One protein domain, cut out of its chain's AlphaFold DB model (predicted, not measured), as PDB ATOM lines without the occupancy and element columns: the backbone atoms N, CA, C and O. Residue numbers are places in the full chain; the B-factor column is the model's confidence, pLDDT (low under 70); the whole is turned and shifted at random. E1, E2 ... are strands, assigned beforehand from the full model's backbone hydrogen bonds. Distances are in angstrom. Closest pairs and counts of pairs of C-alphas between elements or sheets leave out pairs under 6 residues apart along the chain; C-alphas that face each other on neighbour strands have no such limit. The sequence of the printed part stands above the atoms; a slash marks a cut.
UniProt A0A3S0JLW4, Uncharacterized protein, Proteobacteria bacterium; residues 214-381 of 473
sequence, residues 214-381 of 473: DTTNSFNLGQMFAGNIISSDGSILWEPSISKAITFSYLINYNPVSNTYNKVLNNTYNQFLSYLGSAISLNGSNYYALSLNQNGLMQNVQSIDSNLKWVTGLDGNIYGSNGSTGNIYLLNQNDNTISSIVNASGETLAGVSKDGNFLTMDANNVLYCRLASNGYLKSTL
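AT A GLANCE: This is residues 214 to 381 of the 473 residues of an uncharacterized protein of Proteobacteria bacterium (UniProt A0A3S0JLW4). Three small, twisted sheets of four strands each follow one another along the longest axis, like a row of blades. The sheets E5 to E8 and E9 to E12 are partly face to face as a sandwich towards one end, while E1 to E4 stands away from them at the other, with the tip of the long hairpin of E3 and E4, residues 255 to 260, sticking out. The long link of residues 270 to 308 bridges the gap to E5. The printed part has 168 residues with twelve named strands, E1 to E12 in chain order, and no named helix; its class is all strand, though 70 residues, under half, are in named elements. It is compact, with a radius of gyration of the C-alphas of 16.6 A, and elongated, spanning 52 by 33 by 31 A.

IN THESE COORDINATES: Residues 214 to 227 hold no named element. E1 is residues 228 to 230, beginning at C-alpha (26.832, -1.200, 87.679). E2 is residues 236 to 241, 16.1 A long; E3, residues 246 to 255, 28.5 A; E4, residues 260 to 269, 26.7 A. E5 is residues 309 to 312, from C-alpha 309 at (12.102, -1.855, 78.238), and E6 is residues 318 to 321. E7 is residues 327 to 332, 15.9 A, and E8 residues 337 to 343, 18.0 A. E9 is residues 347 to 352, E10 358 to 362, E11 367 to 371 and E12 377 to 380, ending at C-alpha (9.138, 11.636, 61.660).

HOW THE PARTS SIT: Each sheet is a meander, each strand the antiparallel neighbour of the one before. In E1 E2 E3 E4, strongly twisted, N 229 and O 238 are 2.9 A apart, N 239 and O 248 2.8 A, and N 251 and O 264 2.8 A. Residues 279 to 280 pair antiparallel with 287 to 288. In E5 E6 E7 E8, also strongly twisted, N 311 and O 319 are 2.8 A apart, N 320 and O 329 2.9 A, and N 330 and O 339 2.9 A. E9 E10 E11 E12 is only just strongly twisted, its C-alphas up to 4.3 A off its best plane; N 348 and O 361 are 2.8 A apart, N 360 and O 368 2.8 A, and N 369 and O 379 2.8 A. In the sandwich, the best planes of the facing parts are 17 degrees apart; the closest C-alphas of E5 and E9, Val 311 and Gly 351, are 6.8 A apart. E1 and E5 are apart.

THE WHOLE: The farthest C-alphas, of Val 257 and Asn 364, are 53.7 A apart. The printed part has no cut. The link E4 to E5 is long, 39 residues; the other links between strands are tight. Mean pLDDT of the printed part is 71.1, with 64 residues under 70, among them 214 to 235 and 290 to 306.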
ATOM      1  N   ASP A 214      27.438   3.215  85.112       44.00
ATOM      2  CA  ASP A 214      26.917   4.307  84.302       44.00
ATOM      3  C   ASP A 214      25.911   5.107  85.144       44.00
ATOM      4  O   ASP A 214      24.981   4.550  85.733       44.00
ATOM      5  N   THR A 215      26.120   6.421  85.241       37.06
ATOM      6  CA  THR A 215      25.174   7.343  85.897       37.06
ATOM      7  C   THR A 215      24.026   7.727  84.966       37.06
ATOM      8  O   THR A 215      23.061   8.364  85.393       37.06
ATOM      9  N   THR A 216      24.118   7.341  83.689       37.94
ATOM     10  CA  THR A 216      23.120   7.631  82.671       37.94
ATOM     11  C   THR A 216      22.328   6.375  82.306       37.94
ATOM     12  O   THR A 216      22.780   5.492  81.585       37.94
ATOM     13  N   ASN A 217      21.089   6.321  82.803       43.50
ATOM     14  CA  ASN A 217      20.062   5.339  82.439       43.50
ATOM     15  C   ASN A 217      19.617   5.562  80.980       43.50
ATOM     16  O   ASN A 217      18.563   6.152  80.724       43.50
ATOM     17  N   SER A 218      20.445   5.157  80.017       34.91
ATOM     18  CA  SER A 218      20.186   5.347  78.591       34.91
ATOM     19  C   SER A 218      19.693   4.060  77.924       34.91
ATOM     20  O   SER A 218      20.198   2.960  78.156       34.91
ATOM     21  N   PHE A 219      18.687   4.193  77.056       34.84
ATOM     22  CA  PHE A 219      18.328   3.152  76.100       34.84
ATOM     23  C   PHE A 219      19.451   3.050  75.060       34.84
ATOM     24  O   PHE A 219      19.439   3.737  74.042       34.84
ATOM     25  N   ASN A 220      20.457   2.226  75.339       36.66
ATOM     26  CA  ASN A 220      21.550   1.984  74.407       36.66
ATOM     27  C   ASN A 220      21.124   0.950  73.354       36.66
ATOM     28  O   ASN A 220      20.872  -0.216  73.661       36.66
ATOM     29  N   LEU A 221      21.067   1.370  72.089       29.70
ATOM     30  CA  LEU A 221      20.961   0.473  70.935       29.70
ATOM     31  C   LEU A 221      22.354  -0.074  70.600       29.70
ATOM     32  O   LEU A 221      22.976   0.309  69.618       29.70
ATOM     33  N   GLY A 222      22.859  -0.953  71.464       29.16
ATOM     34  CA  GLY A 222      24.160  -1.600  71.314       29.16
ATOM     35  C   GLY A 222      24.339  -2.755  72.298       29.16
ATOM     36  O   GLY A 222      23.690  -2.801  73.341       29.16
ATOM     37  N   GLN A 223      25.197  -3.719  71.954       27.95
ATOM     38  CA  GLN A 223      25.553  -4.830  72.840       27.95
ATOM     39  C   GLN A 223      26.518  -4.329  73.921       27.95
ATOM     40  O   GLN A 223      27.718  -4.246  73.685       27.95
ATOM     41  N   MET A 224      26.007  -3.995  75.104       34.25
ATOM     42  CA  MET A 224      26.837  -3.844  76.301       34.25
ATOM     43  C   MET A 224      26.426  -4.898  77.325       34.25
ATOM     44  O   MET A 224      25.258  -4.996  77.707       34.25
ATOM     45  N   PHE A 225      27.394  -5.709  77.744       35.78
ATOM     46  CA  PHE A 225      27.233  -6.723  78.778       35.78
ATOM     47  C   PHE A 225      27.742  -6.162  80.115       35.78
ATOM     48  O   PHE A 225      28.873  -5.705  80.180       35.78
ATOM     49  N   ALA A 226      26.888  -6.214  81.147       44.56
ATOM     50  CA  ALA A 226      27.123  -5.903  82.568       44.56
ATOM     51  C   ALA A 226      27.936  -4.643  82.927       44.56
ATOM     52  O   ALA A 226      29.160  -4.626  82.859       44.56
ATOM     53  N   GLY A 227      27.243  -3.648  83.483       54.41
ATOM     54  CA  GLY A 227      27.834  -2.549  84.248       54.41
ATOM     55  C   GLY A 227      27.011  -2.279  85.507       54.41
ATOM     56  O   GLY A 227      25.852  -2.697  85.582       54.41
ATOM     57  N   ASN A 228      27.596  -1.608  86.502       63.97
ATOM     58  CA  ASN A 228      26.832  -1.200  87.679       63.97
ATOM     59  C   ASN A 228      25.906  -0.023  87.325       63.97
ATOM     60  O   ASN A 228      26.172   0.723  86.383       63.97
ATOM     61  N   ILE A 229      24.842   0.174  88.100       66.12
ATOM     62  CA  ILE A 229      23.977   1.360  88.013       66.12
ATOM     63  C   ILE A 229      23.910   1.994  89.395       66.12
ATOM     64  O   ILE A 229      23.650   1.303  90.380       66.12
ATOM     65  N   ILE A 230      24.149   3.298  89.486       64.44
ATOM     66  CA  ILE A 230      24.086   4.041  90.748       64.44
ATOM     67  C   ILE A 230      22.934   5.042  90.723       64.44
ATOM     68  O   ILE A 230      22.666   5.663  89.696       64.44
ATOM     69  N   SER A 231      22.245   5.194  91.854       61.62
ATOM     70  CA  SER A 231      21.182   6.187  92.021       61.62
ATOM     71  C   SER A 231      21.666   7.600  91.737       61.62
ATOM     72  O   SER A 231      22.843   7.929  91.898       61.62
ATOM     73  N   SER A 232      20.736   8.460  91.321       56.91
ATOM     74  CA  SER A 232      21.046   9.844  90.951       56.91
ATOM     75  C   SER A 232      21.577  10.674  92.122       56.91
ATOM     76  O   SER A 232      22.237  11.684  91.886       56.91
ATOM     77  N   ASP A 233      21.308  10.246  93.360       56.84
ATOM     78  CA  ASP A 233      21.836  10.803  94.608       56.84
ATOM     79  C   ASP A 233      23.105  10.087  95.122       56.84
ATOM     80  O   ASP A 233      23.645  10.442  96.171       56.84
ATOM     81  N   GLY A 234      23.581   9.058  94.411       58.91
ATOM     82  CA  GLY A 234      24.775   8.289  94.756       58.91
ATOM     83  C   GLY A 234      24.642   7.379  95.982       58.91
ATOM     84  O   GLY A 234      25.651   6.822  96.418       58.91
ATOM     85  N   SER A 235      23.448   7.247  96.564       66.25
ATOM     86  CA  SER A 235      23.223   6.522  97.820       66.25
ATOM     87  C   SER A 235      23.099   5.004  97.655       66.25
ATOM     88  O   SER A 235      23.396   4.269  98.599       66.25
ATOM     89  N   ILE A 236      22.700   4.520  96.474       70.38
ATOM     90  CA  ILE A 236      22.493   3.094  96.200       70.38
ATOM     91  C   ILE A 236      23.202   2.684  94.915       70.38
ATOM     92  O   ILE A 236      22.975   3.261  93.855       70.38
ATOM     93  N   LEU A 237      24.013   1.630  95.006       74.69
ATOM     94  CA  LEU A 237      24.677   0.989  93.877       74.69
ATOM     95  C   LEU A 237      24.077  -0.392  93.612       74.69
ATOM     96  O   LEU A 237      24.029  -1.233  94.509       74.69
ATOM     97  N   TRP A 238      23.710  -0.643  92.363       73.75
ATOM     98  CA  TRP A 238      23.305  -1.940  91.838       73.75
ATOM     99  C   TRP A 238      24.438  -2.543  91.016       73.75
ATOM    100  O   TRP A 238      24.885  -1.950  90.041       73.75
ATOM    101  N   GLU A 239      24.901  -3.721  91.414       76.50
ATOM    102  CA  GLU A 239      26.021  -4.434  90.803       76.50
ATOM    103  C   GLU A 239      25.559  -5.819  90.329       76.50
ATOM    104  O   GLU A 239      25.469  -6.760  91.132       76.50
ATOM    105  N   PRO A 240      25.224  -5.966  89.037       71.56
ATOM    106  CA  PRO A 240      24.870  -7.251  88.461       71.56
ATOM    107  C   PRO A 240      26.129  -8.079  88.164       71.56
ATOM    108  O   PRO A 240      27.054  -7.648  87.481       71.56
ATOM    109  N   SER A 241      26.162  -9.317  88.654       71.75
ATOM    110  CA  SER A 241      27.268 -10.259  88.476       71.75
ATOM    111  C   SER A 241      26.881 -11.360  87.489       71.75
ATOM    112  O   SER A 241      26.144 -12.286  87.838       71.75
ATOM    113  N   ILE A 242      27.414 -11.287  86.259       66.44
ATOM    114  CA  ILE A 242      27.186 -12.310  85.218       66.44
ATOM    115  C   ILE A 242      27.636 -13.685  85.714       66.44
ATOM    116  O   ILE A 242      26.895 -14.657  85.604       66.44
ATOM    117  N   SER A 243      28.838 -13.770  86.292       67.88
ATOM    118  CA  SER A 243      29.450 -15.043  86.693       67.88
ATOM    119  C   SER A 243      28.668 -15.783  87.775       67.88
ATOM    120  O   SER A 243      28.745 -17.006  87.857       67.88
ATOM    121  N   LYS A 244      27.914 -15.053  88.602       64.69
ATOM    122  CA  LYS A 244      27.105 -15.624  89.681       64.69
ATOM    123  C   LYS A 244      25.621 -15.702  89.344       64.69
ATOM    124  O   LYS A 244      24.881 -16.296  90.116       64.69
ATOM    125  N   ALA A 245      25.190 -15.098  88.236       74.62
ATOM    126  CA  ALA A 245      23.785 -14.853  87.928       74.62
ATOM    127  C   ALA A 245      23.014 -14.207  89.104       74.62
ATOM    128  O   ALA A 245      21.865 -14.546  89.373       74.62
ATOM    129  N   ILE A 246      23.671 -13.293  89.824       76.62
ATOM    130  CA  ILE A 246      23.177 -12.611  91.032       76.62
ATOM    131  C   ILE A 246      23.363 -11.111  90.837       76.62
ATOM    132  O   ILE A 246      24.308 -10.692  90.175       76.62
ATOM    133  N   THR A 247      22.515 -10.301  91.455       78.69
ATOM    134  CA  THR A 247      22.685  -8.850  91.523       78.69
ATOM    135  C   THR A 247      22.749  -8.402  92.968       78.69
ATOM    136  O   THR A 247      21.947  -8.824  93.796       78.69
ATOM    137  N   PHE A 248      23.707  -7.544  93.280       81.25
ATOM    138  CA  PHE A 248      23.877  -6.986  94.611       81.25
ATOM    139  C   PHE A 248      23.386  -5.543  94.625       81.25
ATOM    140  O   PHE A 248      23.684  -4.776  93.714       81.25
ATOM    141  N   SER A 249      22.660  -5.165  95.670       82.75
ATOM    142  CA  SER A 249      22.387  -3.767  95.993       82.75
ATOM    143  C   SER A 249      23.232  -3.385  97.194       82.75
ATOM    144  O   SER A 249      23.318  -4.138  98.168       82.75
ATOM    145  N   TYR A 250      23.838  -2.209  97.147       78.81
ATOM    146  CA  TYR A 250      24.651  -1.687  98.226       78.81
ATOM    147  C   TYR A 250      24.245  -0.267  98.584       78.81
ATOM    148  O   TYR A 250      24.044   0.561  97.700       78.81
ATOM    149  N   LEU A 251      24.198   0.013  99.883       81.38
ATOM    150  CA  LEU A 251      24.143   1.369 100.406       81.38
ATOM    151  C   LEU A 251      25.547   1.956 100.382       81.38
ATOM    152  O   LEU A 251      26.504   1.310 100.826       81.38
ATOM    153  N   ILE A 252      25.663   3.188  99.906       72.31
ATOM    154  CA  ILE A 252      26.913   3.923  99.951       72.31
ATOM    155  C   ILE A 252      26.849   4.962 101.062       72.31
ATOM    156  O   ILE A 252      26.120   5.947 100.966       72.31
ATOM    157  N   ASN A 253      27.651   4.769 102.112       69.06
ATOM    158  CA  ASN A 253      27.779   5.774 103.161       69.06
ATOM    159  C   ASN A 253      29.030   6.599 102.916       69.06
ATOM    160  O   ASN A 253      30.154   6.096 102.962       69.06
ATOM    161  N   TYR A 254      28.828   7.889 102.697       59.16
ATOM    162  CA  TYR A 254      29.907   8.845 102.541       59.16
ATOM    163  C   TYR A 254      30.166   9.588 103.855       59.16
ATOM    164  O   TYR A 254      29.254  10.144 104.465       59.16
ATOM    165  N   ASN A 255      31.431   9.631 104.272       58.16
ATOM    166  CA  ASN A 255      31.888  10.436 105.394       58.16
ATOM    167  C   ASN A 255      32.484  11.757 104.866       58.16
ATOM    168  O   ASN A 255      33.576  11.745 104.289       58.16
ATOM    169  N   PRO A 256      31.815  12.906 105.084       49.56
ATOM    170  CA  PRO A 256      32.289  14.203 104.607       49.56
ATOM    171  C   PRO A 256      33.529  14.723 105.339       49.56
ATOM    172  O   PRO A 256      34.231  15.563 104.781       49.56
ATOM    173  N   VAL A 257      33.800  14.247 106.558       52.44
ATOM    174  CA  VAL A 257      34.921  14.702 107.396       52.44
ATOM    175  C   VAL A 257      36.221  14.023 106.976       52.44
ATOM    176  O   VAL A 257      37.237  14.689 106.809       52.44
ATOM    177  N   SER A 258      36.190  12.703 106.774       51.72
ATOM    178  CA  SER A 258      37.355  11.927 106.320       51.72
ATOM    179  C   SER A 258      37.447  11.801 104.799       51.72
ATOM    180  O   SER A 258      38.428  11.268 104.290       51.72
ATOM    181  N   ASN A 259      36.430  12.267 104.071       47.75
ATOM    182  CA  ASN A 259      36.297  12.138 102.621       47.75
ATOM    183  C   ASN A 259      36.446  10.693 102.103       47.75
ATOM    184  O   ASN A 259      36.995  10.436 101.033       47.75
ATOM    185  N   THR A 260      35.930   9.740 102.871       53.12
ATOM    186  CA  THR A 260      35.902   8.316 102.523       53.12
ATOM    187  C   THR A 260      34.468   7.880 102.295       53.12
ATOM    188  O   THR A 260      33.559   8.412 102.928       53.12
ATOM    189  N   TYR A 261      34.252   6.869 101.463       60.09
ATOM    190  CA  TYR A 261      32.982   6.152 101.431       60.09
ATOM    191  C   TYR A 261      33.192   4.716 101.894       60.09
ATOM    192  O   TYR A 261      34.301   4.183 101.832       60.09
ATOM    193  N   ASN A 262      32.122   4.091 102.362       66.56
ATOM    194  CA  ASN A 262      32.042   2.649 102.455       66.56
ATOM    195  C   ASN A 262      30.806   2.167 101.698       66.56
ATOM    196  O   ASN A 262      29.823   2.887 101.525       66.56
ATOM    197  N   LYS A 263      30.899   0.936 101.224       74.50
ATOM    198  CA  LYS A 263      29.828   0.235 100.543       74.50
ATOM    199  C   LYS A 263      29.352  -0.861 101.482       74.50
ATOM    200  O   LYS A 263      30.145  -1.704 101.899       74.50
ATOM    201  N   VAL A 264      28.084  -0.820 101.859       82.38
ATOM    202  CA  VAL A 264      27.464  -1.788 102.765       82.38
ATOM    203  C   VAL A 264      26.461  -2.586 101.959       82.38
ATOM    204  O   VAL A 264      25.616  -2.002 101.287       82.38
ATOM    205  N   LEU A 265      26.572  -3.915 101.990       87.81
ATOM    206  CA  LEU A 265      25.618  -4.776 101.297       87.81
ATOM    207  C   LEU A 265      24.220  -4.499 101.850       87.81
ATOM    208  O   LEU A 265      23.964  -4.715 103.032       87.81
ATOM    209  N   ASN A 266      23.354  -3.990 100.982       87.06
ATOM    210  CA  ASN A 266      21.962  -3.712 101.289       87.06
ATOM    211  C   ASN A 266      21.133  -4.974 101.069       87.06
ATOM    212  O   ASN A 266      20.397  -5.405 101.950       87.06
ATOM    213  N   ASN A 267      21.279  -5.584  99.888       84.50
ATOM    214  CA  ASN A 267      20.523  -6.770  99.518       84.50
ATOM    215  C   ASN A 267      21.231  -7.607  98.440       84.50
ATOM    216  O   ASN A 267      22.056  -7.100  97.680       84.50
ATOM    217  N   THR A 268      20.860  -8.885  98.355       83.94
ATOM    218  CA  THR A 268      21.307  -9.820  97.320       83.94
ATOM    219  C   THR A 268      20.094 -10.391  96.599       83.94
ATOM    220  O   THR A 268      19.203 -10.975  97.212       83.94
ATOM    221  N   TYR A 269      20.093 -10.266  95.282       78.12
ATOM    222  CA  TYR A 269      19.040 -10.730  94.399       78.12
ATOM    223  C   TYR A 269      19.561 -11.918  93.597       78.12
ATOM    224  O   TYR A 269      20.521 -11.772  92.846       78.12
ATOM    225  N   ASN A 270      18.940 -13.093  93.735       75.75
ATOM    226  CA  ASN A 270      19.405 -14.345  93.115       75.75
ATOM    227  C   ASN A 270      19.153 -14.429  91.597       75.75
ATOM    228  O   ASN A 270      18.723 -15.468  91.100       75.75
ATOM    229  N   GLN A 271      19.329 -13.311  90.887       70.00
ATOM    230  CA  GLN A 271      19.104 -13.153  89.455       70.00
ATOM    231  C   GLN A 271      20.033 -12.090  88.876       70.00
ATOM    232  O   GLN A 271      20.332 -11.079  89.517       70.00
ATOM    233  N   PHE A 272      20.457 -12.302  87.635       69.31
ATOM    234  CA  PHE A 272      21.200 -11.310  86.874       69.31
ATOM    235  C   PHE A 272      20.250 -10.236  86.333       69.31
ATOM    236  O   PHE A 272      19.405 -10.529  85.486       69.31
ATOM    237  N   LEU A 273      20.388  -8.998  86.810       65.88
ATOM    238  CA  LEU A 273      19.652  -7.851  86.289       65.88
ATOM    239  C   LEU A 273      20.447  -7.253  85.122       65.88
ATOM    240  O   LEU A 273      21.525  -6.696  85.310       65.88
ATOM    241  N   SER A 274      19.934  -7.407  83.899       61.12
ATOM    242  CA  SER A 274      20.560  -6.811  82.714       61.12
ATOM    243  C   SER A 274      20.453  -5.284  82.748       61.12
ATOM    244  O   SER A 274      19.447  -4.728  83.192       61.12
ATOM    245  N   TYR A 275      21.484  -4.614  82.232       58.81
ATOM    246  CA  TYR A 275      21.530  -3.161  82.061       58.81
ATOM    247  C   TYR A 275      20.678  -2.683  80.864       58.81
ATOM    248  O   TYR A 275      20.109  -1.592  80.892       58.81
ATOM    249  N   LEU A 276      20.536  -3.495  79.810       58.25
ATOM    250  CA  LEU A 276      19.870  -3.064  78.575       58.25
ATOM    251  C   LEU A 276      18.362  -2.864  78.772       58.25
ATOM    252  O   LEU A 276      17.632  -3.814  79.059       58.25
ATOM    253  N   GLY A 277      17.893  -1.629  78.559       64.12
ATOM    254  CA  GLY A 277      16.490  -1.261  78.767       64.12
ATOM    255  C   GLY A 277      16.082  -1.346  80.237       64.12
ATOM    256  O   GLY A 277      14.989  -1.834  80.538       64.12
ATOM    257  N   SER A 278      16.980  -0.937  81.134       70.38
ATOM    258  CA  SER A 278      16.735  -0.873  82.571       70.38
ATOM    259  C   SER A 278      16.682   0.567  83.084       70.38
ATOM    260  O   SER A 278      17.170   1.502  82.449       70.38
ATOM    261  N   ALA A 279      16.053   0.745  84.236       73.00
ATOM    262  CA  ALA A 279      16.032   1.992  84.981       73.00
ATOM    263  C   ALA A 279      16.102   1.673  86.473       73.00
ATOM    264  O   ALA A 279      15.735   0.582  86.898       73.00
ATOM    265  N   ILE A 280      16.501   2.639  87.286       71.69
ATOM    266  CA  ILE A 280      16.364   2.561  88.743       71.69
ATOM    267  C   ILE A 280      15.497   3.717  89.217       71.69
ATOM    268  O   ILE A 280      15.463   4.764  88.569       71.69
ATOM    269  N   SER A 281      14.793   3.541  90.332       71.44
ATOM    270  CA  SER A 281      14.026   4.640  90.923       71.44
ATOM    271  C   SER A 281      14.957   5.791  91.313       71.44
ATOM    272  O   SER A 281      16.144   5.581  91.560       71.44
ATOM    273  N   LEU A 282      14.433   7.014  91.406       67.75
ATOM    274  CA  LEU A 282      15.241   8.201  91.726       67.75
ATOM    275  C   LEU A 282      16.035   8.047  93.033       67.75
ATOM    276  O   LEU A 282      17.190   8.442  93.108       67.75
ATOM    277  N   ASN A 283      15.432   7.414  94.039       67.44
ATOM    278  CA  ASN A 283      16.068   7.094  95.320       67.44
ATOM    279  C   ASN A 283      16.892   5.788  95.299       67.44
ATOM    280  O   ASN A 283      17.287   5.299  96.350       67.44
ATOM    281  N   GLY A 284      17.040   5.148  94.136       70.06
ATOM    282  CA  GLY A 284      17.764   3.893  93.936       70.06
ATOM    283  C   GLY A 284      17.139   2.638  94.540       70.06
ATOM    284  O   GLY A 284      17.709   1.561  94.388       70.06
ATOM    285  N   SER A 285      16.015   2.747  95.251       73.69
ATOM    286  CA  SER A 285      15.437   1.630  96.011       73.69
ATOM    287  C   SER A 285      14.911   0.485  95.142       73.69
ATOM    288  O   SER A 285      14.828  -0.644  95.621       73.69
ATOM    289  N   ASN A 286      14.593   0.753  93.874       76.19
ATOM    290  CA  ASN A 286      14.072  -0.229  92.930       76.19
ATOM    291  C   ASN A 286      14.904  -0.263  91.646       76.19
ATOM    292  O   ASN A 286      15.405   0.771  91.201       76.19
ATOM    293  N   TYR A 287      14.983  -1.449  91.038       76.38
ATOM    294  CA  TYR A 287      15.617  -1.697  89.745       76.38
ATOM    295  C   TYR A 287      14.598  -2.313  88.782       76.38
ATOM    296  O   TYR A 287      14.094  -3.415  89.004       76.38
ATOM    297  N   TYR A 288      14.325  -1.612  87.690       75.69
ATOM    298  CA  TYR A 288      13.389  -1.975  86.634       75.69
ATOM    299  C   TYR A 288      14.168  -2.535  85.439       75.69
ATOM    300  O   TYR A 288      15.014  -1.842  84.886       75.69
ATOM    301  N   ALA A 289      13.902  -3.776  85.020       71.62
ATOM    302  CA  ALA A 289      14.629  -4.451  83.935       71.62
ATOM    303  C   ALA A 289      13.696  -5.265  83.026       71.62
ATOM    304  O   ALA A 289      12.569  -5.591  83.415       71.62
ATOM    305  N   LEU A 290      14.198  -5.651  81.846       64.56
ATOM    306  CA  LEU A 290      13.519  -6.594  80.954       64.56
ATOM    307  C   LEU A 290      13.263  -7.930  81.690       64.56
ATOM    308  O   LEU A 290      14.168  -8.473  82.323       64.56
ATOM    309  N   SER A 291      12.041  -8.462  81.580       54.03
ATOM    310  CA  SER A 291      11.627  -9.793  82.067       54.03
ATOM    311  C   SER A 291      11.449  -9.983  83.585       54.03
ATOM    312  O   SER A 291      11.271 -11.118  84.020       54.03
ATOM    313  N   LEU A 292      11.454  -8.926  84.417       52.69
ATOM    314  CA  LEU A 292      11.619  -9.093  85.877       52.69
ATOM    315  C   LEU A 292      10.581  -8.465  86.815       52.69
ATOM    316  O   LEU A 292      10.776  -8.471  88.029       52.69
ATOM    317  N   ASN A 293       9.391  -8.130  86.316       49.41
ATOM    318  CA  ASN A 293       8.224  -8.082  87.210       49.41
ATOM    319  C   ASN A 293       7.829  -9.488  87.734       49.41
ATOM    320  O   ASN A 293       7.055  -9.602  88.678       49.41
ATOM    321  N   GLN A 294       8.373 -10.572  87.156       36.25
ATOM    322  CA  GLN A 294       7.954 -11.956  87.428       36.25
ATOM    323  C   GLN A 294       8.562 -12.611  88.682       36.25
ATOM    324  O   GLN A 294       8.056 -13.642  89.112       36.25
ATOM    325  N   ASN A 295       9.599 -12.033  89.304       39.47
ATOM    326  CA  ASN A 295      10.350 -12.707  90.380       39.47
ATOM    327  C   ASN A 295      10.234 -12.059  91.769       39.47
ATOM    328  O   ASN A 295      11.037 -12.330  92.660       39.47
ATOM    329  N   GLY A 296       9.219 -11.216  91.976       40.81
ATOM    330  CA  GLY A 296       8.824 -10.756  93.313       40.81
ATOM    331  C   GLY A 296       9.747  -9.726  93.974       40.81
ATOM    332  O   GLY A 296       9.554  -9.420  95.146       40.81
ATOM    333  N   LEU A 297      10.720  -9.170  93.245       50.22
ATOM    334  CA  LEU A 297      11.642  -8.141  93.756       50.22
ATOM    335  C   LEU A 297      11.040  -6.729  93.740       50.22
ATOM    336  O   LEU A 297      11.497  -5.859  94.472       50.22
ATOM    337  N   MET A 298       9.975  -6.537  92.962       52.44
ATOM    338  CA  MET A 298       9.117  -5.355  92.968       52.44
ATOM    339  C   MET A 298       7.664  -5.826  93.056       52.44
ATOM    340  O   MET A 298       6.963  -5.902  92.051       52.44
ATOM    341  N   GLN A 299       7.215  -6.211  94.255       45.88
ATOM    342  CA  GLN A 299       5.899  -6.842  94.463       45.88
ATOM    343  C   GLN A 299       4.701  -6.001  93.981       45.88
ATOM    344  O   GLN A 299       3.624  -6.552  93.773       45.88
ATOM    345  N   ASN A 300       4.887  -4.696  93.764       49.47
ATOM    346  CA  ASN A 300       3.807  -3.766  93.441       49.47
ATOM    347  C   ASN A 300       3.770  -3.316  91.971       49.47
ATOM    348  O   ASN A 300       2.809  -2.656  91.581       49.47
ATOM    349  N   VAL A 301       4.740  -3.712  91.131       53.31
ATOM    350  CA  VAL A 301       4.633  -3.487  89.680       53.31
ATOM    351  C   VAL A 301       3.732  -4.564  89.087       53.31
ATOM    352  O   VAL A 301       4.191  -5.612  88.634       53.31
ATOM    353  N   GLN A 302       2.420  -4.318  89.104       53.56
ATOM    354  CA  GLN A 302       1.449  -5.134  88.374       53.56
ATOM    355  C   GLN A 302       1.783  -5.054  86.879       53.56
ATOM    356  O   GLN A 302       1.467  -4.071  86.209       53.56
ATOM    357  N   SER A 303       2.504  -6.043  86.348       57.62
ATOM    358  CA  SER A 303       2.996  -5.950  84.978       57.62
ATOM    359  C   SER A 303       1.861  -6.122  83.981       57.62
ATOM    360  O   SER A 303       1.383  -7.234  83.765       57.62
ATOM    361  N   ILE A 304       1.482  -5.026  83.331       63.97
ATOM    362  CA  ILE A 304       0.633  -5.040  82.133       63.97
ATOM    363  C   ILE A 304       1.346  -5.794  80.991       63.97
ATOM    364  O   ILE A 304       0.697  -6.409  80.150       63.97
ATOM    365  N   ASP A 305       2.684  -5.780  80.981       69.44
ATOM    366  CA  ASP A 305       3.525  -6.414  79.966       69.44
ATOM    367  C   ASP A 305       4.864  -6.876  80.577       69.44
ATOM    368  O   ASP A 305       5.508  -6.137  81.325       69.44
ATOM    369  N   SER A 306       5.279  -8.114  80.289       67.31
ATOM    370  CA  SER A 306       6.508  -8.717  80.823       67.31
ATOM    371  C   SER A 306       7.780  -8.294  80.080       67.31
ATOM    372  O   SER A 306       8.878  -8.513  80.586       67.31
ATOM    373  N   ASN A 307       7.653  -7.694  78.893       73.94
ATOM    374  CA  ASN A 307       8.767  -7.351  78.004       73.94
ATOM    375  C   ASN A 307       9.022  -5.839  77.933       73.94
ATOM    376  O   ASN A 307       9.589  -5.347  76.954       73.94
ATOM    377  N   LEU A 308       8.588  -5.092  78.951       78.75
ATOM    378  CA  LEU A 308       8.855  -3.662  79.029       78.75
ATOM    379  C   LEU A 308      10.359  -3.397  79.099       78.75
ATOM    380  O   LEU A 308      11.074  -3.941  79.941       78.75
ATOM    381  N   LYS A 309      10.805  -2.518  78.208       79.00
ATOM    382  CA  LYS A 309      12.102  -1.855  78.238       79.00
ATOM    383  C   LYS A 309      11.921  -0.504  78.905       79.00
ATOM    384  O   LYS A 309      11.042   0.267  78.509       79.00
ATOM    385  N   TRP A 310      12.742  -0.238  79.905       78.44
ATOM    386  CA  TRP A 310      12.653   0.945  80.744       78.44
ATOM    387  C   TRP A 310      13.614   2.037  80.287       78.44
ATOM    388  O   TRP A 310      14.718   1.752  79.824       78.44
ATOM    389  N   VAL A 311      13.175   3.286  80.421       77.38
ATOM    390  CA  VAL A 311      13.933   4.501  80.105       77.38
ATOM    391  C   VAL A 311      13.690   5.519  81.213       77.38
ATOM    392  O   VAL A 311      12.544   5.753  81.592       77.38
ATOM    393  N   THR A 312      14.752   6.145  81.723       75.44
ATOM    394  CA  THR A 312      14.610   7.346  82.562       75.44
ATOM    395  C   THR A 312      14.624   8.571  81.657       75.44
ATOM    396  O   THR A 312      15.558   8.762  80.879       75.44
ATOM    397  N   GLY A 313      13.569   9.374  81.720       74.31
ATOM    398  CA  GLY A 313      13.455  10.598  80.947       74.31
ATOM    399  C   GLY A 313      14.272  11.747  81.518       74.31
ATOM    400  O   GLY A 313      14.611  11.774  82.703       74.31
ATOM    401  N   LEU A 314      14.561  12.740  80.676       72.44
ATOM    402  CA  LEU A 314      15.196  13.988  81.113       72.44
ATOM    403  C   LEU A 314      14.283  14.837  82.013       72.44
ATOM    404  O   LEU A 314      14.756  15.767  82.663       72.44
ATOM    405  N   ASP A 315      12.991  14.518  82.044       74.00
ATOM    406  CA  ASP A 315      11.985  15.046  82.965       74.00
ATOM    407  C   ASP A 315      12.034  14.393  84.365       74.00
ATOM    408  O   ASP A 315      11.295  14.798  85.259       74.00
ATOM    409  N   GLY A 316      12.901  13.394  84.572       72.19
ATOM    410  CA  GLY A 316      13.054  12.675  85.840       72.19
ATOM    411  C   GLY A 316      12.041  11.548  86.062       72.19
ATOM    412  O   GLY A 316      12.068  10.905  87.114       72.19
ATOM    413  N   ASN A 317      11.169  11.278  85.088       82.25
ATOM    414  CA  ASN A 317      10.206  10.182  85.151       82.25
ATOM    415  C   ASN A 317      10.776   8.887  84.558       82.25
ATOM    416  O   ASN A 317      11.752   8.895  83.809       82.25
ATOM    417  N   ILE A 318      10.150   7.755  84.887       82.69
ATOM    418  CA  ILE A 318      10.527   6.440  84.358       82.69
ATOM    419  C   ILE A 318       9.410   5.931  83.461       82.69
ATOM    420  O   ILE A 318       8.244   5.889  83.853       82.69
ATOM    421  N   TYR A 319       9.791   5.509  82.263       85.94
ATOM    422  CA  TYR A 319       8.876   5.058  81.232       85.94
ATOM    423  C   TYR A 319       9.192   3.628  80.830       85.94
ATOM    424  O   TYR A 319      10.355   3.264  80.678       85.94
ATOM    425  N   GLY A 320       8.153   2.823  80.640       84.19
ATOM    426  CA  GLY A 320       8.252   1.473  80.099       84.19
ATOM    427  C   GLY A 320       7.674   1.435  78.692       84.19
ATOM    428  O   GLY A 320       6.602   1.982  78.450       84.19
ATOM    429  N   SER A 321       8.340   0.771  77.754       84.00
ATOM    430  CA  SER A 321       7.781   0.517  76.424       84.00
ATOM    431  C   SER A 321       8.065  -0.904  75.973       84.00
ATOM    432  O   SER A 321       9.122  -1.459  76.263       84.00
ATOM    433  N   ASN A 322       7.136  -1.497  75.234       79.00
ATOM    434  CA  ASN A 322       7.388  -2.733  74.509       79.00
ATOM    435  C   ASN A 322       7.051  -2.498  73.037       79.00
ATOM    436  O   ASN A 322       5.888  -2.312  72.683       79.00
ATOM    437  N   GLY A 323       8.072  -2.545  72.178       68.56
ATOM    438  CA  GLY A 323       7.911  -2.336  70.737       68.56
ATOM    439  C   GLY A 323       6.937  -3.308  70.062       68.56
ATOM    440  O   GLY A 323       6.386  -2.978  69.016       68.56
ATOM    441  N   SER A 324       6.675  -4.468  70.674       68.25
ATOM    442  CA  SER A 324       5.748  -5.479  70.157       68.25
ATOM    443  C   SER A 324       4.282  -5.223  70.526       68.25
ATOM    444  O   SER A 324       3.405  -5.525  69.722       68.25
ATOM    445  N   THR A 325       3.986  -4.690  71.719       67.62
ATOM    446  CA  THR A 325       2.601  -4.387  72.157       67.62
ATOM    447  C   THR A 325       2.210  -2.935  71.908       67.62
ATOM    448  O   THR A 325       1.026  -2.610  71.848       67.62
ATOM    449  N   GLY A 326       3.203  -2.063  71.735       69.56
ATOM    450  CA  GLY A 326       3.035  -0.708  71.249       69.56
ATOM    451  C   GLY A 326       2.828   0.359  72.295       69.56
ATOM    452  O   GLY A 326       3.042   1.522  72.006       69.56
ATOM    453  N   ASN A 327       2.407   0.031  73.506       85.69
ATOM    454  CA  ASN A 327       2.119   1.076  74.477       85.69
ATOM    455  C   ASN A 327       3.402   1.600  75.132       85.69
ATOM    456  O   ASN A 327       4.288   0.832  75.517       85.69
ATOM    457  N   ILE A 328       3.455   2.921  75.297       89.19
ATOM    458  CA  ILE A 328       4.379   3.584  76.212       89.19
ATOM    459  C   ILE A 328       3.622   3.830  77.510       89.19
ATOM    460  O   ILE A 328       2.490   4.326  77.511       89.19
ATOM    461  N   TYR A 329       4.259   3.477  78.613       88.44
ATOM    462  CA  TYR A 329       3.715   3.583  79.946       88.44
ATOM    463  C   TYR A 329       4.582   4.482  80.821       88.44
ATOM    464  O   TYR A 329       5.803   4.491  80.682       88.44
ATOM    465  N   LEU A 330       3.948   5.182  81.753       90.19
ATOM    466  CA  LEU A 330       4.599   5.913  82.834       90.19
ATOM    467  C   LEU A 330       4.547   5.076  84.112       90.19
ATOM    468  O   LEU A 330       3.505   4.504  84.440       90.19
ATOM    469  N   LEU A 331       5.666   5.029  84.828       85.12
ATOM    470  CA  LEU A 331       5.768   4.418  86.142       85.12
ATOM    471  C   LEU A 331       5.555   5.464  87.238       85.12
ATOM    472  O   LEU A 331       6.309   6.434  87.348       85.12
ATOM    473  N   ASN A 332       4.594   5.208  88.119       85.06
ATOM    474  CA  ASN A 332       4.509   5.885  89.400       85.06
ATOM    475  C   ASN A 332       5.497   5.237  90.379       85.06
ATOM    476  O   ASN A 332       5.290   4.129  90.863       85.06
ATOM    477  N   GLN A 333       6.587   5.941  90.676       76.56
ATOM    478  CA  GLN A 333       7.664   5.425  91.526       76.56
ATOM    479  C   GLN A 333       7.280   5.314  93.015       76.56
ATOM    480  O   GLN A 333       7.995   4.658  93.770       76.56
ATOM    481  N   ASN A 334       6.178   5.938  93.456       77.88
ATOM    482  CA  ASN A 334       5.767   5.930  94.866       77.88
ATOM    483  C   ASN A 334       5.056   4.631  95.258       77.88
ATOM    484  O   ASN A 334       5.292   4.090  96.335       77.88
ATOM    485  N   ASP A 335       4.170   4.147  94.389       77.31
ATOM    486  CA  ASP A 335       3.368   2.941  94.610       77.31
ATOM    487  C   ASP A 335       3.716   1.803  93.639       77.31
ATOM    488  O   ASP A 335       3.172   0.708  93.765       77.31
ATOM    489  N   ASN A 336       4.664   2.041  92.727       75.38
ATOM    490  CA  ASN A 336       5.104   1.127  91.679       75.38
ATOM    491  C   ASN A 336       3.996   0.739  90.682       75.38
ATOM    492  O   ASN A 336       4.068  -0.317  90.057       75.38
ATOM    493  N   THR A 337       2.992   1.590  90.478       79.75
ATOM    494  CA  THR A 337       1.942   1.356  89.473       79.75
ATOM    495  C   THR A 337       2.326   1.881  88.089       79.75
ATOM    496  O   THR A 337       3.151   2.782  87.942       79.75
ATOM    497  N   ILE A 338       1.732   1.300  87.043       82.06
ATOM    498  CA  ILE A 338       1.998   1.653  85.645       82.06
ATOM    499  C   ILE A 338       0.714   2.187  85.001       82.06
ATOM    500  O   ILE A 338      -0.333   1.545  85.075       82.06
ATOM    501  N   SER A 339       0.805   3.318  84.299       87.00
ATOM    502  CA  SER A 339      -0.297   3.892  83.516       87.00
ATOM    503  C   SER A 339       0.079   4.037  82.043       87.00
ATOM    504  O   SER A 339       1.163   4.530  81.728       87.00
ATOM    505  N   SER A 340      -0.811   3.639  81.131       88.56
ATOM    506  CA  SER A 340      -0.598   3.843  79.692       88.56
ATOM    507  C   SER A 340      -0.700   5.327  79.340       88.56
ATOM    508  O   SER A 340      -1.639   5.996  79.764       88.56
ATOM    509  N   ILE A 341       0.270   5.824  78.571       91.94
ATOM    510  CA  ILE A 341       0.325   7.215  78.104       91.94
ATOM    511  C   ILE A 341      -0.164   7.301  76.658       91.94
ATOM    512  O   ILE A 341      -1.031   8.107  76.330       91.94
ATOM    513  N   VAL A 342       0.406   6.473  75.780       91.25
ATOM    514  CA  VAL A 342       0.118   6.499  74.343       91.25
ATOM    515  C   VAL A 342       0.323   5.123  73.722       91.25
ATOM    516  O   VAL A 342       1.229   4.381  74.109       91.25
ATOM    517  N   ASN A 343      -0.489   4.812  72.710       88.50
ATOM    518  CA  ASN A 343      -0.238   3.697  71.809       88.50
ATOM    519  C   ASN A 343       0.723   4.123  70.680       88.50
ATOM    520  O   ASN A 343       0.418   4.969  69.836       88.50
ATOM    521  N   ALA A 344       1.897   3.513  70.685       86.06
ATOM    522  CA  ALA A 344       2.982   3.617  69.725       86.06
ATOM    523  C   ALA A 344       3.328   2.230  69.133       86.06
ATOM    524  O   ALA A 344       4.484   1.820  69.101       86.06
ATOM    525  N   SER A 345       2.311   1.478  68.688       82.56
ATOM    526  CA  SER A 345       2.476   0.144  68.086       82.56
ATOM    527  C   SER A 345       3.585   0.071  67.040       82.56
ATOM    528  O   SER A 345       3.591   0.830  66.074       82.56
ATOM    529  N   GLY A 346       4.498  -0.888  67.228       80.88
ATOM    530  CA  GLY A 346       5.658  -1.103  66.364       80.88
ATOM    531  C   GLY A 346       6.855  -0.198  66.665       80.88
ATOM    532  O   GLY A 346       7.852  -0.284  65.952       80.88
ATOM    533  N   GLU A 347       6.781   0.650  67.695       84.56
ATOM    534  CA  GLU A 347       7.845   1.575  68.083       84.56
ATOM    535  C   GLU A 347       8.340   1.296  69.508       84.56
ATOM    536  O   GLU A 347       7.564   1.046  70.427       84.56
ATOM    537  N   THR A 348       9.653   1.371  69.712       81.19
ATOM    538  CA  THR A 348      10.288   1.317  71.035       81.19
ATOM    539  C   THR A 348      10.659   2.725  71.482       81.19
ATOM    540  O   THR A 348      11.136   3.524  70.675       81.19
ATOM    541  N   LEU A 349      10.461   3.042  72.763       84.12
ATOM    542  CA  LEU A 349      10.900   4.312  73.335       84.12
ATOM    543  C   LEU A 349      12.431   4.351  73.415       84.12
ATOM    544  O   LEU A 349      13.040   3.465  74.008       84.12
ATOM    545  N   ALA A 350      13.029   5.390  72.838       78.62
ATOM    546  CA  ALA A 350      14.471   5.618  72.831       78.62
ATOM    547  C   ALA A 350      14.894   6.777  73.753       78.62
ATOM    548  O   ALA A 350      16.020   6.791  74.246       78.62
ATOM    549  N   GLY A 351      14.010   7.743  74.016       79.62
ATOM    550  CA  GLY A 351      14.317   8.872  74.892       79.62
ATOM    551  C   GLY A 351      13.105   9.733  75.230       79.62
ATOM    552  O   GLY A 351      12.085   9.669  74.547       79.62
ATOM    553  N   VAL A 352      13.226  10.547  76.281       83.94
ATOM    554  CA  VAL A 352      12.181  11.473  76.736       83.94
ATOM    555  C   VAL A 352      12.793  12.828  77.073       83.94
ATOM    556  O   VAL A 352      13.765  12.902  77.825       83.94
ATOM    557  N   SER A 353      12.244  13.901  76.505       80.19
ATOM    558  CA  SER A 353      12.698  15.271  76.760       80.19
ATOM    559  C   SER A 353      12.300  15.766  78.154       80.19
ATOM    560  O   SER A 353      11.556  15.109  78.878       80.19
ATOM    561  N   LYS A 354      12.782  16.954  78.533       79.94
ATOM    562  CA  LYS A 354      12.400  17.603  79.799       79.94
ATOM    563  C   LYS A 354      10.916  17.967  79.862       79.94
ATOM    564  O   LYS A 354      10.366  18.050  80.952       79.94
ATOM    565  N   ASP A 355      10.293  18.147  78.701       83.88
ATOM    566  CA  ASP A 355       8.876  18.482  78.565       83.88
ATOM    567  C   ASP A 355       7.996  17.224  78.420       83.88
ATOM    568  O   ASP A 355       6.811  17.321  78.099       83.88
ATOM    569  N   GLY A 356       8.563  16.027  78.626       86.31
ATOM    570  CA  GLY A 356       7.837  14.759  78.529       86.31
ATOM    571  C   GLY A 356       7.516  14.328  77.093       86.31
ATOM    572  O   GLY A 356       6.630  13.498  76.892       86.31
ATOM    573  N   ASN A 357       8.206  14.882  76.087       92.06
ATOM    574  CA  ASN A 357       8.060  14.475  74.686       92.06
ATOM    575  C   ASN A 357       8.901  13.229  74.404       92.06
ATOM    576  O   ASN A 357      10.017  13.106  74.906       92.06
ATOM    577  N   PHE A 358       8.400  12.311  73.580       91.25
ATOM    578  CA  PHE A 358       9.063  11.028  73.340       91.25
ATOM    579  C   PHE A 358       9.816  11.013  72.022       91.25
ATOM    580  O   PHE A 358       9.287  11.441  71.000       91.25
ATOM    581  N   LEU A 359      11.016  10.440  72.047       88.62
ATOM    582  CA  LEU A 359      11.727   9.937  70.883       88.62
ATOM    583  C   LEU A 359      11.502   8.427  70.815       88.62
ATOM    584  O   LEU A 359      11.876   7.703  71.738       88.62
ATOM    585  N   THR A 360      10.900   7.947  69.736       86.69
ATOM    586  CA  THR A 360      10.628   6.526  69.510       86.69
ATOM    587  C   THR A 360      11.291   6.046  68.227       86.69
ATOM    588  O   THR A 360      11.653   6.840  67.359       86.69
ATOM    589  N   MET A 361      11.470   4.734  68.111       83.06
ATOM    590  CA  MET A 361      12.109   4.103  66.963       83.06
ATOM    591  C   MET A 361      11.343   2.856  66.538       83.06
ATOM    592  O   MET A 361      11.010   2.032  67.389       83.06
ATOM    593  N   ASP A 362      11.076   2.693  65.244       81.06
ATOM    594  CA  ASP A 362      10.481   1.455  64.733       81.06
ATOM    595  C   ASP A 362      11.515   0.354  64.438       81.06
ATOM    596  O   ASP A 362      12.725   0.533  64.574       81.06
ATOM    597  N   ALA A 363      11.023  -0.812  64.016       78.00
ATOM    598  CA  ALA A 363      11.851  -1.962  63.650       78.00
ATOM    599  C   ALA A 363      12.792  -1.712  62.453       78.00
ATOM    600  O   ALA A 363      13.759  -2.452  62.281       78.00
ATOM    601  N   ASN A 364      12.536  -0.682  61.640       75.12
ATOM    602  CA  ASN A 364      13.388  -0.278  60.519       75.12
ATOM    603  C   ASN A 364      14.392   0.816  60.921       75.12
ATOM    604  O   ASN A 364      15.048   1.396  60.054       75.12
ATOM    605  N   ASN A 365      14.517   1.103  62.221       72.25
ATOM    606  CA  ASN A 365      15.334   2.175  62.783       72.25
ATOM    607  C   ASN A 365      14.920   3.586  62.325       72.25
ATOM    608  O   ASN A 365      15.736   4.510  62.347       72.25
ATOM    609  N   VAL A 366      13.661   3.781  61.913       77.62
ATOM    610  CA  VAL A 366      13.134   5.122  61.642       77.62
ATOM    611  C   VAL A 366      12.753   5.769  62.966       77.62
ATOM    612  O   VAL A 366      12.049   5.171  63.783       77.62
ATOM    613  N   LEU A 367      13.224   7.000  63.169       82.88
ATOM    614  CA  LEU A 367      12.975   7.772  64.378       82.88
ATOM    615  C   LEU A 367      11.753   8.670  64.247       82.88
ATOM    616  O   LEU A 367      11.544   9.338  63.230       82.88
ATOM    617  N   TYR A 368      11.000   8.748  65.335       87.94
ATOM    618  CA  TYR A 368       9.816   9.579  65.449       87.94
ATOM    619  C   TYR A 368       9.834  10.361  66.749       87.94
ATOM    620  O   TYR A 368      10.366   9.904  67.758       87.94
ATOM    621  N   CYS A 369       9.199  11.524  66.730       91.12
ATOM    622  CA  CYS A 369       8.879  12.265  67.933       91.12
ATOM    623  C   CYS A 369       7.378  12.228  68.170       91.12
ATOM    624  O   CYS A 369       6.578  12.270  67.229       91.12
ATOM    625  N   ARG A 370       7.004  12.161  69.444       93.31
ATOM    626  CA  ARG A 370       5.620  12.215  69.907       93.31
ATOM    627  C   ARG A 370       5.523  13.297  70.966       93.31
ATOM    628  O   ARG A 370       6.093  13.152  72.046       93.31
ATOM    629  N   LEU A 371       4.837  14.385  70.634       93.31
ATOM    630  CA  LEU A 371       4.790  15.568  71.486       93.31
ATOM    631  C   LEU A 371       3.620  15.481  72.472       93.31
ATOM    632  O   LEU A 371       2.475  15.308  72.066       93.31
ATOM    633  N   ALA A 372       3.869  15.651  73.764       92.56
ATOM    634  CA  ALA A 372       2.830  15.643  74.790       92.56
ATOM    635  C   ALA A 372       1.751  16.708  74.512       92.56
ATOM    636  O   ALA A 372       0.556  16.453  74.662       92.56
ATOM    637  N   SER A 373       2.165  17.875  74.007       91.31
ATOM    638  CA  SER A 373       1.296  19.021  73.699       91.31
ATOM    639  C   SER A 373       0.218  18.747  72.647       91.31
ATOM    640  O   SER A 373      -0.784  19.459  72.610       91.31
ATOM    641  N   ASN A 374       0.392  17.728  71.800       91.38
ATOM    642  CA  ASN A 374      -0.577  17.351  70.772       91.38
ATOM    643  C   ASN A 374      -1.179  15.957  71.003       91.38
ATOM    644  O   ASN A 374      -1.720  15.365  70.073       91.38
ATOM    645  N   GLY A 375      -1.094  15.434  72.230       90.69
ATOM    646  CA  GLY A 375      -1.588  14.096  72.550       90.69
ATOM    647  C   GLY A 375      -0.709  12.982  71.978       90.69
ATOM    648  O   GLY A 375      -1.219  11.918  71.634       90.69
ATOM    649  N   TYR A 376       0.600  13.221  71.867       94.25
ATOM    650  CA  TYR A 376       1.606  12.259  71.410       94.25
ATOM    651  C   TYR A 376       1.424  11.798  69.956       94.25
ATOM    652  O   TYR A 376       1.740  10.650  69.605       94.25
ATOM    653  N   LEU A 377       0.958  12.703  69.089       90.06
ATOM    654  CA  LEU A 377       0.893  12.458  67.652       90.06
ATOM    655  C   LEU A 377       2.297  12.238  67.087       90.06
ATOM    656  O   LEU A 377       3.241  12.974  67.378       90.06
ATOM    657  N   LYS A 378       2.402  11.213  66.246       90.56
ATOM    658  CA  LYS A 378       3.640  10.782  65.601       90.56
ATOM    659  C   LYS A 378       4.079  11.782  64.533       90.56
ATOM    660  O   LYS A 378       3.301  12.125  63.646       90.56
ATOM    661  N   SER A 379       5.345  12.177  64.573       90.88
ATOM    662  CA  SER A 379       6.026  12.916  63.505       90.88
ATOM    663  C   SER A 379       7.394  12.299  63.251       90.88
ATOM    664  O   SER A 379       8.085  11.935  64.196       90.88
ATOM    665  N   THR A 380       7.800  12.150  61.992       89.25
ATOM    666  CA  THR A 380       9.138  11.636  61.660       89.25
ATOM    667  C   THR A 380      10.204  12.648  62.053       89.25
ATOM    668  O   THR A 380      10.091  13.824  61.704       89.25
ATOM    669  N   LEU A 381      11.252  12.188  62.744       84.31
ATOM    670  CA  LEU A 381      12.382  13.032  63.114       84.31
ATOM    671  C   LEU A 381      13.057  13.569  61.850       84.31
ATOM    672  O   LEU A 381      13.504  12.807  60.990       84.31
TER     673      LEU A 381